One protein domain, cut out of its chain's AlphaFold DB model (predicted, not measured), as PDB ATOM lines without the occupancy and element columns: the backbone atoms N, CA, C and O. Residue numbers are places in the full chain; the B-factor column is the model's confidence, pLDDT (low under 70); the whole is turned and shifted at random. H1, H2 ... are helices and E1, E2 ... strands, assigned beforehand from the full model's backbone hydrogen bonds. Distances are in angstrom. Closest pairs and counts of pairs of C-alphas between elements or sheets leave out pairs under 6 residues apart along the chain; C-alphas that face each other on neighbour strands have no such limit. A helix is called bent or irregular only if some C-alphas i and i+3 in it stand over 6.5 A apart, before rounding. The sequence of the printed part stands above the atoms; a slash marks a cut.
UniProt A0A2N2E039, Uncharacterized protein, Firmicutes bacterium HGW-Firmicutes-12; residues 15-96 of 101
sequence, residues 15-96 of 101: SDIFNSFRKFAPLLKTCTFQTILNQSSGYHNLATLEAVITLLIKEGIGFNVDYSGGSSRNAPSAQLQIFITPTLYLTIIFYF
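What this domain is: This is residues 15 to 96 of the 101 residues of an uncharacterized protein of Firmicutes bacterium HGW-Firmicutes-12 (UniProt A0A2N2E039). A three-stranded sheet, E1 E2 E3, has helix H3 packed along one of its faces, while its other face is bare. H2 lies at a steep angle to H3 and touches it, and H1 reaches away from the two toward one end of an elongated outline, whose other end is the link between E1 and E2. The printed part has 82 residues, with three named helices followed by three named strands: H1 H2 H3 E1 E2 E3. The sheet has the order E1 - E2 - E3 and is antiparallel throughout; the class is mixed, helices and strands. The whole is compact, with a radius of gyration of the C-alphas of 13.4 A and spans of 47 by 25 by 21 A.

Where its parts are: In the sheet, E1 is residues 63 to 68, 16.7 A from first to last C-alpha, E2 is residues 77 to 83, 19.5 A, and E3 is residues 89 to 95, also 19.5 A. E3 ends with C-alpha 95 at (-9.355, 6.429, 36.409). H3, residues 46 to 58, is 18.4 A long and begins with C-alpha 46 at (-5.484, 9.551, 28.588). H2 is residues 31 to 38, 10.3 A long. H1, residues 15 to 28, is 20.0 A long and begins with C-alpha 15 at (20.542, 19.282, 49.527). H1 is neither bent nor irregular, but only just: C-alphas 23 and 26 are 6.4 A apart.

How they stand to each other: E1 E2 E3 form a meander, each strand the antiparallel neighbour of the one before, with E1 and E3 as edge strands. In the hairpin E1 and E2, N 66 and O 79 are within hydrogen-bond range at 2.9 A. In the hairpin E2 and E3, N 80 and O 92 are within range at 2.8 A. H3 is on the sheet at a height of 10.3 A, which gives two layers, a helix on one face of a sheet. It lies over E1 and E2 and runs along the strands, at 16 degrees to E2 on the local plane. Its C-alpha 49 is 7.6 A from C-alpha 94 of E3, the closest of the two elements. H3 touches H2 with its residues 48 to 52 alone; the closest C-alphas, of Thr 32 and Val 52, are 6.6 A apart, and the tilt is steep at 59 degrees, opposite ways. H2 is not on the sheet, but only just, with 4 pairs of C-alphas within 10 A. H1 and H3 are close but not clearly touching, the closest C-alphas being those of Leu 27 and Leu 55 at 7.7 A. H1 and H2 are also close but not clearly touching, and about perpendicular at 87 degrees; their closest C-alphas, of Leu 28 and Gln 34, are 6.6 A apart. H1 is apart from E1, E2 and E3. In H2 and H3 every O i to N i+4 pair is within hydrogen-bond range; in H1, 8 of 10 are.

The domain as a whole: The C-alphas of Ser 15 and Ser 72 are the two farthest apart, at 46.9 A. The printed part has no cut and no long link. The mean pLDDT of the printed part is 80.4; residues 39 to 43 and residue 72 are under 70.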
ATOM      1  N   SER A  15      20.381  18.433  50.714       74.19
ATOM      2  CA  SER A  15      20.542  19.282  49.527       74.19
ATOM      3  C   SER A  15      19.965  18.666  48.248       74.19
ATOM      4  O   SER A  15      19.383  19.393  47.440       74.19
ATOM      5  N   ASP A  16      20.025  17.341  48.092       73.44
ATOM      6  CA  ASP A  16      19.437  16.645  46.943       73.44
ATOM      7  C   ASP A  16      17.911  16.720  46.984       73.44
ATOM      8  O   ASP A  16      17.272  16.967  45.960       73.44
ATOM      9  N   ILE A  17      17.324  16.644  48.184       71.75
ATOM     10  CA  ILE A  17      15.888  16.866  48.396       71.75
ATOM     11  C   ILE A  17      15.496  18.263  47.919       71.75
ATOM     12  O   ILE A  17      14.576  18.416  47.116       71.75
ATOM     13  N   PHE A  18      16.201  19.294  48.392       75.50
ATOM     14  CA  PHE A  18      15.903  20.678  48.026       75.50
ATOM     15  C   PHE A  18      16.042  20.917  46.521       75.50
ATOM     16  O   PHE A  18      15.205  21.604  45.932       75.50
ATOM     17  N   ASN A  19      17.052  20.324  45.883       79.25
ATOM     18  CA  ASN A  19      17.246  20.417  44.441       79.25
ATOM     19  C   ASN A  19      16.112  19.739  43.662       79.25
ATOM     20  O   ASN A  19      15.582  20.332  42.719       79.25
ATOM     21  N   SER A  20      15.687  18.547  44.074       75.25
ATOM     22  CA  SER A  20      14.547  17.866  43.461       75.25
ATOM     23  C   SER A  20      13.237  18.626  43.643       75.25
ATOM     24  O   SER A  20      12.499  18.825  42.678       75.25
ATOM     25  N   PHE A  21      12.965  19.137  44.846       77.88
ATOM     26  CA  PHE A  21      11.794  19.981  45.088       77.88
ATOM     27  C   PHE A  21      11.830  21.258  44.253       77.88
ATOM     28  O   PHE A  21      10.796  21.686  43.749       77.88
ATOM     29  N   ARG A  22      13.007  21.854  44.049       81.06
ATOM     30  CA  ARG A  22      13.163  23.037  43.199       81.06
ATOM     31  C   ARG A  22      12.830  22.757  41.732       81.06
ATOM     32  O   ARG A  22      12.306  23.650  41.074       81.06
ATOM     33  N   LYS A  23      13.100  21.545  41.235       77.62
ATOM     34  CA  LYS A  23      12.707  21.099  39.885       77.62
ATOM     35  C   LYS A  23      11.222  20.738  39.797       77.62
ATOM     36  O   LYS A  23      10.574  21.033  38.800       77.62
ATOM     37  N   PHE A  24      10.670  20.143  40.851       78.50
ATOM     38  CA  PHE A  24       9.279  19.690  40.882       78.50
ATOM     39  C   PHE A  24       8.268  20.817  41.165       78.50
ATOM     40  O   PHE A  24       7.177  20.841  40.602       78.50
ATOM     41  N   ALA A  25       8.614  21.801  41.998       79.88
ATOM     42  CA  ALA A  25       7.705  22.881  42.387       79.88
ATOM     43  C   ALA A  25       7.174  23.735  41.210       79.88
ATOM     44  O   ALA A  25       6.000  24.110  41.244       79.88
ATOM     45  N   PRO A  26       7.961  24.045  40.159       82.38
ATOM     46  CA  PRO A  26       7.446  24.674  38.946       82.38
ATOM     47  C   PRO A  26       6.414  23.810  38.214       82.38
ATOM     48  O   PRO A  26       5.417  24.347  37.731       82.38
ATOM     49  N   LEU A  27       6.603  22.486  38.175       78.31
ATOM     50  CA  LEU A  27       5.669  21.570  37.516       78.31
ATOM     51  C   LEU A  27       4.298  21.575  38.181       78.31
ATOM     52  O   LEU A  27       3.293  21.605  37.479       78.31
ATOM     53  N   LEU A  28       4.244  21.667  39.510       74.69
ATOM     54  CA  LEU A  28       2.984  21.785  40.252       74.69
ATOM     55  C   LEU A  28       2.167  23.029  39.875       74.69
ATOM     56  O   LEU A  28       0.958  23.058  40.090       74.69
ATOM     57  N   LYS A  29       2.803  24.067  39.321       75.62
ATOM     58  CA  LYS A  29       2.131  25.293  38.863       75.62
ATOM     59  C   LYS A  29       1.671  25.215  37.410       75.62
ATOM     60  O   LYS A  29       0.970  26.115  36.953       75.62
ATOM     61  N   THR A  30       2.073  24.181  36.671       79.94
ATOM     62  CA  THR A  30       1.633  24.009  35.285       79.94
ATOM     63  C   THR A  30       0.140  23.716  35.239       79.94
ATOM     64  O   THR A  30      -0.405  23.048  36.120       79.94
ATOM     65  N   CYS A  31      -0.519  24.214  34.191       71.19
ATOM     66  CA  CYS A  31      -1.952  24.020  33.986       71.19
ATOM     67  C   CYS A  31      -2.321  22.528  34.043       71.19
ATOM     68  O   CYS A  31      -3.242  22.162  34.758       71.19
ATOM     69  N   THR A  32      -1.523  21.657  33.415       75.50
ATOM     70  CA  THR A  32      -1.731  20.202  33.403       75.50
ATOM     71  C   THR A  32      -1.758  19.585  34.806       75.50
ATOM     72  O   THR A  32      -2.669  18.824  35.122       75.50
ATOM     73  N   PHE A  33      -0.799  19.934  35.673       78.56
ATOM     74  CA  PHE A  33      -0.785  19.444  37.057       78.56
ATOM     75  C   PHE A  33      -1.930  20.022  37.881       78.56
ATOM     76  O   PHE A  33      -2.548  19.299  38.653       78.56
ATOM     77  N   GLN A  34      -2.244  21.305  37.703       78.88
ATOM     78  CA  GLN A  34      -3.377  21.933  38.381       78.88
ATOM     79  C   GLN A  34      -4.705  21.294  37.969       78.88
ATOM     80  O   GLN A  34      -5.565  21.098  38.818       78.88
ATOM     81  N   THR A  35      -4.878  20.915  36.702       78.69
ATOM     82  CA  THR A  35      -6.071  20.195  36.242       78.69
ATOM     83  C   THR A  35      -6.225  18.859  36.964       78.69
ATOM     84  O   THR A  35      -7.307  18.569  37.459       78.69
ATOM     85  N   ILE A  36      -5.142  18.089  37.101       78.00
ATOM     86  CA  ILE A  36      -5.167  16.799  37.805       78.00
ATOM     87  C   ILE A  36      -5.414  16.982  39.302       78.00
ATOM     88  O   ILE A  36      -6.263  16.310  39.874       78.00
ATOM     89  N   LEU A  37      -4.691  17.900  39.946       75.19
ATOM     90  CA  LEU A  37      -4.783  18.104  41.393       75.19
ATOM     91  C   LEU A  37      -6.136  18.683  41.819       75.19
ATOM     92  O   LEU A  37      -6.618  18.371  42.904       75.19
ATOM     93  N   ASN A  38      -6.752  19.512  40.973       73.25
ATOM     94  CA  ASN A  38      -8.055  20.112  41.256       73.25
ATOM     95  C   ASN A  38      -9.233  19.245  40.774       73.25
ATOM     96  O   ASN A  38     -10.374  19.505  41.165       73.25
ATOM     97  N   GLN A  39      -9.001  18.200  39.968       69.44
ATOM     98  CA  GLN A  39     -10.032  17.214  39.632       69.44
ATOM     99  C   GLN A  39     -10.273  16.273  40.818       69.44
ATOM    100  O   GLN A  39      -9.744  15.173  40.913       69.44
ATOM    101  N   SER A  40     -11.132  16.715  41.736       55.34
ATOM    102  CA  SER A  40     -11.467  15.960  42.945       55.34
ATOM    103  C   SER A  40     -12.360  14.735  42.691       55.34
ATOM    104  O   SER A  40     -12.443  13.866  43.557       55.34
ATOM    105  N   SER A  41     -13.062  14.653  41.554       53.69
ATOM    106  CA  SER A  41     -13.876  13.485  41.185       53.69
ATOM    107  C   SER A  41     -14.200  13.479  39.686       53.69
ATOM    108  O   SER A  41     -14.733  14.449  39.155       53.69
ATOM    109  N   GLY A  42     -13.856  12.394  38.989       63.84
ATOM    110  CA  GLY A  42     -14.156  12.216  37.567       63.84
ATOM    111  C   GLY A  42     -13.173  11.296  36.849       63.84
ATOM    112  O   GLY A  42     -12.118  10.944  37.382       63.84
ATOM    113  N   TYR A  43     -13.534  10.910  35.627       66.12
ATOM    114  CA  TYR A  43     -12.616  10.225  34.727       66.12
ATOM    115  C   TYR A  43     -11.588  11.220  34.193       66.12
ATOM    116  O   TYR A  43     -11.921  12.357  33.848       66.12
ATOM    117  N   HIS A  44     -10.333  10.796  34.153       72.88
ATOM    118  CA  HIS A  44      -9.264  11.553  33.523       72.88
ATOM    119  C   HIS A  44      -9.131  11.095  32.076       72.88
ATOM    120  O   HIS A  44      -9.314   9.918  31.783       72.88
ATOM    121  N   ASN A  45      -8.786  12.013  31.179       74.94
ATOM    122  CA  ASN A  45      -8.467  11.647  29.806       74.94
ATOM    123  C   ASN A  45      -7.036  11.083  29.748       74.94
ATOM    124  O   ASN A  45      -6.135  11.588  30.428       74.94
ATOM    125  N   LEU A  46      -6.813  10.074  28.904       79.88
ATOM    126  CA  LEU A  46      -5.484   9.551  28.588       79.88
ATOM    127  C   LEU A  46      -4.521  10.661  28.131       79.88
ATOM    128  O   LEU A  46      -3.379  10.704  28.583       79.88
ATOM    129  N   ALA A  47      -5.006  11.627  27.347       81.81
ATOM    130  CA  ALA A  47      -4.211  12.769  26.893       81.81
ATOM    131  C   ALA A  47      -3.630  13.597  28.057       81.81
ATOM    132  O   ALA A  47      -2.546  14.171  27.949       81.81
ATOM    133  N   THR A  48      -4.325  13.655  29.197       82.75
ATOM    134  CA  THR A  48      -3.840  14.357  30.392       82.75
ATOM    135  C   THR A  48      -2.681  13.603  31.046       82.75
ATOM    136  O   THR A  48      -1.703  14.232  31.452       82.75
ATOM    137  N   LEU A  49      -2.751  12.268  31.102       85.88
ATOM    138  CA  LEU A  49      -1.646  11.432  31.574       85.88
ATOM    139  C   LEU A  49      -0.418  11.583  30.662       85.88
ATOM    140  O   LEU A  49       0.683  11.828  31.155       85.88
ATOM    141  N   GLU A  50      -0.602  11.509  29.343       87.44
ATOM    142  CA  GLU A  50       0.482  11.678  28.363       87.44
ATOM    143  C   GLU A  50       1.137  13.063  28.448       87.44
ATOM    144  O   GLU A  50       2.366  13.184  28.394       87.44
ATOM    145  N   ALA A  51       0.337  14.114  28.645       87.31
ATOM    146  CA  ALA A  51       0.843  15.467  28.834       87.31
ATOM    147  C   ALA A  51       1.716  15.581  30.095       87.31
ATOM    148  O   ALA A  51       2.767  16.224  30.056       87.31
ATOM    149  N   VAL A  52       1.331  14.937  31.204       85.81
ATOM    150  CA  VAL A  52       2.163  14.909  32.418       85.81
ATOM    151  C   VAL A  52       3.445  14.129  32.203       85.81
ATOM    152  O   VAL A  52       4.510  14.632  32.551       85.81
ATOM    153  N   ILE A  53       3.366  12.940  31.609       88.69
ATOM    154  CA  ILE A  53       4.549  12.130  31.298       88.69
ATOM    155  C   ILE A  53       5.526  12.941  30.441       88.69
ATOM    156  O   ILE A  53       6.714  13.006  30.750       88.69
ATOM    157  N   THR A  54       5.027  13.651  29.429       89.69
ATOM    158  CA  THR A  54       5.848  14.511  28.566       89.69
ATOM    159  C   THR A  54       6.548  15.623  29.353       89.69
ATOM    160  O   THR A  54       7.732  15.883  29.133       89.69
ATOM    161  N   LEU A  55       5.853  16.268  30.295       87.44
ATOM    162  CA  LEU A  55       6.450  17.283  31.171       87.44
ATOM    163  C   LEU A  55       7.521  16.686  32.092       87.44
ATOM    164  O   LEU A  55       8.586  17.279  32.246       87.44
ATOM    165  N   LEU A  56       7.271  15.509  32.667       86.62
ATOM    166  CA  LEU A  56       8.229  14.817  33.533       86.62
ATOM    167  C   LEU A  56       9.494  14.414  32.768       86.62
ATOM    168  O   LEU A  56      10.598  14.644  33.259       86.62
ATOM    169  N   ILE A  57       9.342  13.898  31.542       87.62
ATOM    170  CA  ILE A  57      10.461  13.582  30.642       87.62
ATOM    171  C   ILE A  57      11.267  14.847  30.335       87.62
ATOM    172  O   ILE A  57      12.493  14.831  30.428       87.62
ATOM    173  N   LYS A  58      10.591  15.952  29.998       85.38
ATOM    174  CA  LYS A  58      11.247  17.219  29.648       85.38
ATOM    175  C   LYS A  58      12.082  17.790  30.797       85.38
ATOM    176  O   LYS A  58      13.165  18.310  30.553       85.38
ATOM    177  N   GLU A  59      11.595  17.679  32.030       83.31
ATOM    178  CA  GLU A  59      12.304  18.147  33.227       83.31
ATOM    179  C   GLU A  59      13.308  17.117  33.784       83.31
ATOM    180  O   GLU A  59      14.003  17.390  34.766       83.31
ATOM    181  N   GLY A  60      13.407  15.933  33.168       83.94
ATOM    182  CA  GLY A  60      14.310  14.864  33.596       83.94
ATOM    183  C   GLY A  60      13.969  14.305  34.979       83.94
ATOM    184  O   GLY A  60      14.871  13.960  35.742       83.94
ATOM    185  N   ILE A  61      12.682  14.259  35.331       85.50
ATOM    186  CA  ILE A  61      12.206  13.718  36.606       85.50
ATOM    187  C   ILE A  61      11.895  12.236  36.427       85.50
ATOM    188  O   ILE A  61      11.179  11.853  35.505       85.50
ATOM    189  N   GLY A  62      12.422  11.402  37.323       87.19
ATOM    190  CA  GLY A  62      12.133   9.972  37.328       87.19
ATOM    191  C   GLY A  62      10.663   9.707  37.647       87.19
ATOM    192  O   GLY A  62      10.113  10.261  38.600       87.19
ATOM    193  N   PHE A  63      10.034   8.825  36.881       90.94
ATOM    194  CA  PHE A  63       8.678   8.364  37.141       90.94
ATOM    195  C   PHE A  63       8.530   6.891  36.756       90.94
ATOM    196  O   PHE A  63       9.302   6.368  35.955       90.94
ATOM    197  N   ASN A  64       7.523   6.244  37.326       91.38
ATOM    198  CA  ASN A  64       7.023   4.949  36.898       91.38
ATOM    199  C   ASN A  64       5.534   5.081  36.565       91.38
ATOM    200  O   ASN A  64       4.826   5.862  37.205       91.38
ATOM    201  N   VAL A  65       5.057   4.335  35.571       90.38
ATOM    202  CA  VAL A  65       3.634   4.288  35.240       90.38
ATOM    203  C   VAL A  65       3.191   2.837  35.094       90.38
ATOM    204  O   VAL A  65       3.754   2.082  34.306       90.38
ATOM    205  N   ASP A  66       2.168   2.461  35.852       90.50
ATOM    206  CA  ASP A  66       1.592   1.122  35.831       90.50
ATOM    207  C   ASP A  66       0.152   1.197  35.329       90.50
ATOM    208  O   ASP A  66      -0.694   1.884  35.907       90.50
ATOM    209  N   TYR A  67      -0.138   0.486  34.240       88.00
ATOM    210  CA  TYR A  67      -1.473   0.437  33.651       88.00
ATOM    211  C   TYR A  67      -2.238  -0.797  34.128       88.00
ATOM    212  O   TYR A  67      -1.743  -1.921  34.087       88.00
ATOM    213  N   SER A  68      -3.492  -0.586  34.512       85.75
ATOM    214  CA  SER A  68      -4.468  -1.629  34.794       85.75
ATOM    215  C   SER A  68      -5.584  -1.547  33.762       85.75
ATOM    216  O   SER A  68      -6.315  -0.559  33.695       85.75
ATOM    217  N   GLY A  69      -5.749  -2.609  32.970       79.56
ATOM    218  CA  GLY A  69      -6.801  -2.703  31.948       79.56
ATOM    219  C   GLY A  69      -8.232  -2.749  32.503       79.56
ATOM    220  O   GLY A  69      -9.181  -2.838  31.727       79.56
ATOM    221  N   GLY A  70      -8.399  -2.685  33.828       72.44
ATOM    222  CA  GLY A  70      -9.691  -2.789  34.492       72.44
ATOM    223  C   GLY A  70     -10.253  -4.212  34.473       72.44
ATOM    224  O   GLY A  70      -9.625  -5.171  34.028       72.44
ATOM    225  N   SER A  71     -11.462  -4.360  34.999       75.69
ATOM    226  CA  SER A  71     -12.245  -5.597  34.947       75.69
ATOM    227  C   SER A  71     -13.713  -5.257  34.691       75.69
ATOM    228  O   SER A  71     -14.078  -4.091  34.587       75.69
ATOM    229  N   SER A  72     -14.601  -6.251  34.651       69.06
ATOM    230  CA  SER A  72     -16.047  -5.984  34.569       69.06
ATOM    231  C   SER A  72     -16.594  -5.167  35.751       69.06
ATOM    232  O   SER A  72     -17.688  -4.620  35.651       69.06
ATOM    233  N   ARG A  73     -15.853  -5.090  36.868       73.94
ATOM    234  CA  ARG A  73     -16.232  -4.357  38.087       73.94
ATOM    235  C   ARG A  73     -15.366  -3.128  38.364       73.94
ATOM    236  O   ARG A  73     -15.788  -2.279  39.142       73.94
ATOM    237  N   ASN A  74     -14.192  -3.032  37.741       74.62
ATOM    238  CA  ASN A  74     -13.231  -1.958  37.979       74.62
ATOM    239  C   ASN A  74     -12.963  -1.213  36.677       74.62
ATOM    240  O   ASN A  74     -12.624  -1.835  35.671       74.62
ATOM    241  N   ALA A  75     -13.059   0.114  36.708       76.69
ATOM    242  CA  ALA A  75     -12.656   0.937  35.577       76.69
ATOM    243  C   ALA A  75     -11.163   0.717  35.246       76.69
ATOM    244  O   ALA A  75     -10.376   0.450  36.161       76.69
ATOM    245  N   PRO A  76     -10.758   0.828  33.967       85.88
ATOM    246  CA  PRO A  76      -9.349   0.919  33.612       85.88
ATOM    247  C   PRO A  76      -8.696   2.089  34.351       85.88
ATOM    248  O   PRO A  76      -9.314   3.137  34.556       85.88
ATOM    249  N   SER A  77      -7.447   1.915  34.763       87.31
ATOM    250  CA  SER A  77      -6.732   2.929  35.532       87.31
ATOM    251  C   SER A  77      -5.244   2.928  35.225       87.31
ATOM    252  O   SER A  77      -4.686   1.906  34.840       87.31
ATOM    253  N   ALA A  78      -4.583   4.055  35.456       89.06
ATOM    254  CA  ALA A  78      -3.131   4.152  35.446       89.06
ATOM    255  C   ALA A  78      -2.648   4.734  36.768       89.06
ATOM    256  O   ALA A  78      -3.201   5.711  37.271       89.06
ATOM    257  N   GLN A  79      -1.599   4.145  37.321       90.31
ATOM    258  CA  GLN A  79      -0.914   4.653  38.493       90.31
ATOM    259  C   GLN A  79       0.389   5.303  38.043       90.31
ATOM    260  O   GLN A  79       1.292   4.620  37.575       90.31
ATOM    261  N   LEU A  80       0.487   6.621  38.196       89.69
ATOM    262  CA  LEU A  80       1.707   7.377  37.950       89.69
ATOM    263  C   LEU A  80       2.417   7.620  39.281       89.69
ATOM    264  O   LEU A  80       1.887   8.296  40.163       89.69
ATOM    265  N   GLN A  81       3.622   7.087  39.423       91.31
ATOM    266  CA  GLN A  81       4.504   7.338  40.552       91.31
ATOM    267  C   GLN A  81       5.628   8.274  40.113       91.31
ATOM    268  O   GLN A  81       6.377   7.961  39.199       91.31
ATOM    269  N   ILE A  82       5.751   9.427  40.759       88.56
ATOM    270  CA  ILE A  82       6.751  10.450  40.447       88.56
ATOM    271  C   ILE A  82       7.763  10.469  41.583       88.56
ATOM    272  O   ILE A  82       7.389  10.716  42.731       88.56
ATOM    273  N   PHE A  83       9.034  10.233  41.277       86.50
ATOM    274  CA  PHE A  83      10.104  10.224  42.266       86.50
ATOM    275  C   PHE A  83      10.632  11.642  42.470       86.50
ATOM    276  O   PHE A  83      11.265  12.225  41.590       86.50
ATOM    277  N   ILE A  84      10.364  12.205  43.648       80.50
ATOM    278  CA  ILE A  84      10.936  13.487  44.068       80.50
ATOM    279  C   ILE A  84      12.330  13.214  44.644       80.50
ATOM    280  O   ILE A  84      13.296  13.878  44.295       80.50
ATOM    281  N   THR A  85      12.475  12.188  45.476       77.38
ATOM    282  CA  THR A  85      13.772  11.686  45.954       77.38
ATOM    283  C   THR A  85      13.761  10.154  45.910       77.38
ATOM    284  O   THR A  85      12.697   9.573  45.689       77.38
ATOM    285  N   PRO A  86      14.895   9.466  46.144       72.94
ATOM    286  CA  PRO A  86      14.910   8.001  46.210       72.94
ATOM    287  C   PRO A  86      13.934   7.414  47.245       72.94
ATOM    288  O   PRO A  86      13.490   6.281  47.105       72.94
ATOM    289  N   THR A  87      13.578   8.192  48.271       77.38
ATOM    290  CA  THR A  87      12.693   7.779  49.370       77.38
ATOM    291  C   THR A  87      11.332   8.480  49.363       77.38
ATOM    292  O   THR A  87      10.422   8.035  50.057       77.38
ATOM    293  N   LEU A  88      11.168   9.558  48.586       79.56
ATOM    294  CA  LEU A  88       9.936  10.338  48.497       79.56
ATOM    295  C   LEU A  88       9.366  10.285  47.084       79.56
ATOM    296  O   LEU A  88       9.969  10.783  46.130       79.56
ATOM    297  N   TYR A  89       8.146   9.781  46.973       86.38
ATOM    298  CA  TYR A  89       7.403   9.752  45.724       86.38
ATOM    299  C   TYR A  89       5.977  10.267  45.905       86.38
ATOM    300  O   TYR A  89       5.366  10.119  46.964       86.38
ATOM    301  N   LEU A  90       5.444  10.866  44.844       84.81
ATOM    302  CA  LEU A  90       4.035  11.210  44.715       84.81
ATOM    303  C   LEU A  90       3.359  10.151  43.849       84.81
ATOM    304  O   LEU A  90       3.834   9.860  42.754       84.81
ATOM    305  N   THR A  91       2.239   9.605  44.309       87.81
ATOM    306  CA  THR A  91       1.429   8.676  43.517       87.81
ATOM    307  C   THR A  91       0.124   9.345  43.119       87.81
ATOM    308  O   THR A  91      -0.604   9.850  43.969       87.81
ATOM    309  N   ILE A  92      -0.168   9.331  41.821       85.25
ATOM    310  CA  ILE A  92      -1.402   9.838  41.230       85.25
ATOM    311  C   ILE A  92      -2.100   8.668  40.545       85.25
ATOM    312  O   ILE A  92      -1.485   7.951  39.756       85.25
ATOM    313  N   ILE A  93      -3.383   8.474  40.846       86.62
ATOM    314  CA  ILE A  93      -4.197   7.421  40.238       86.62
ATOM    315  C   ILE A  93      -5.167   8.070  39.256       86.62
ATOM    316  O   ILE A  93      -6.006   8.884  39.637       86.62
ATOM    317  N   PHE A  94      -5.053   7.679  37.994       84.19
ATOM    318  CA  PHE A  94      -5.941   8.068  36.912       84.19
ATOM    319  C   PHE A  94      -6.975   6.967  36.718       84.19
ATOM    320  O   PHE A  94      -6.611   5.819  36.482       84.19
ATOM    321  N   TYR A  95      -8.256   7.314  36.794       84.81
ATOM    322  CA  TYR A  95      -9.355   6.429  36.409       84.81
ATOM    323  C   TYR A  95      -9.862   6.848  35.034       84.81
ATOM    324  O   TYR A  95     -10.164   8.025  34.833       84.81
ATOM    325  N   PHE A  96      -9.974   5.899  34.112       82.69
ATOM    326  CA  PHE A  96     -10.443   6.137  32.748       82.69
ATOM    327  C   PHE A  96     -11.889   5.680  32.594       82.69
ATOM    328  O   PHE A  96     -12.322   4.716  33.232       82.69
TER     329      PHE A  96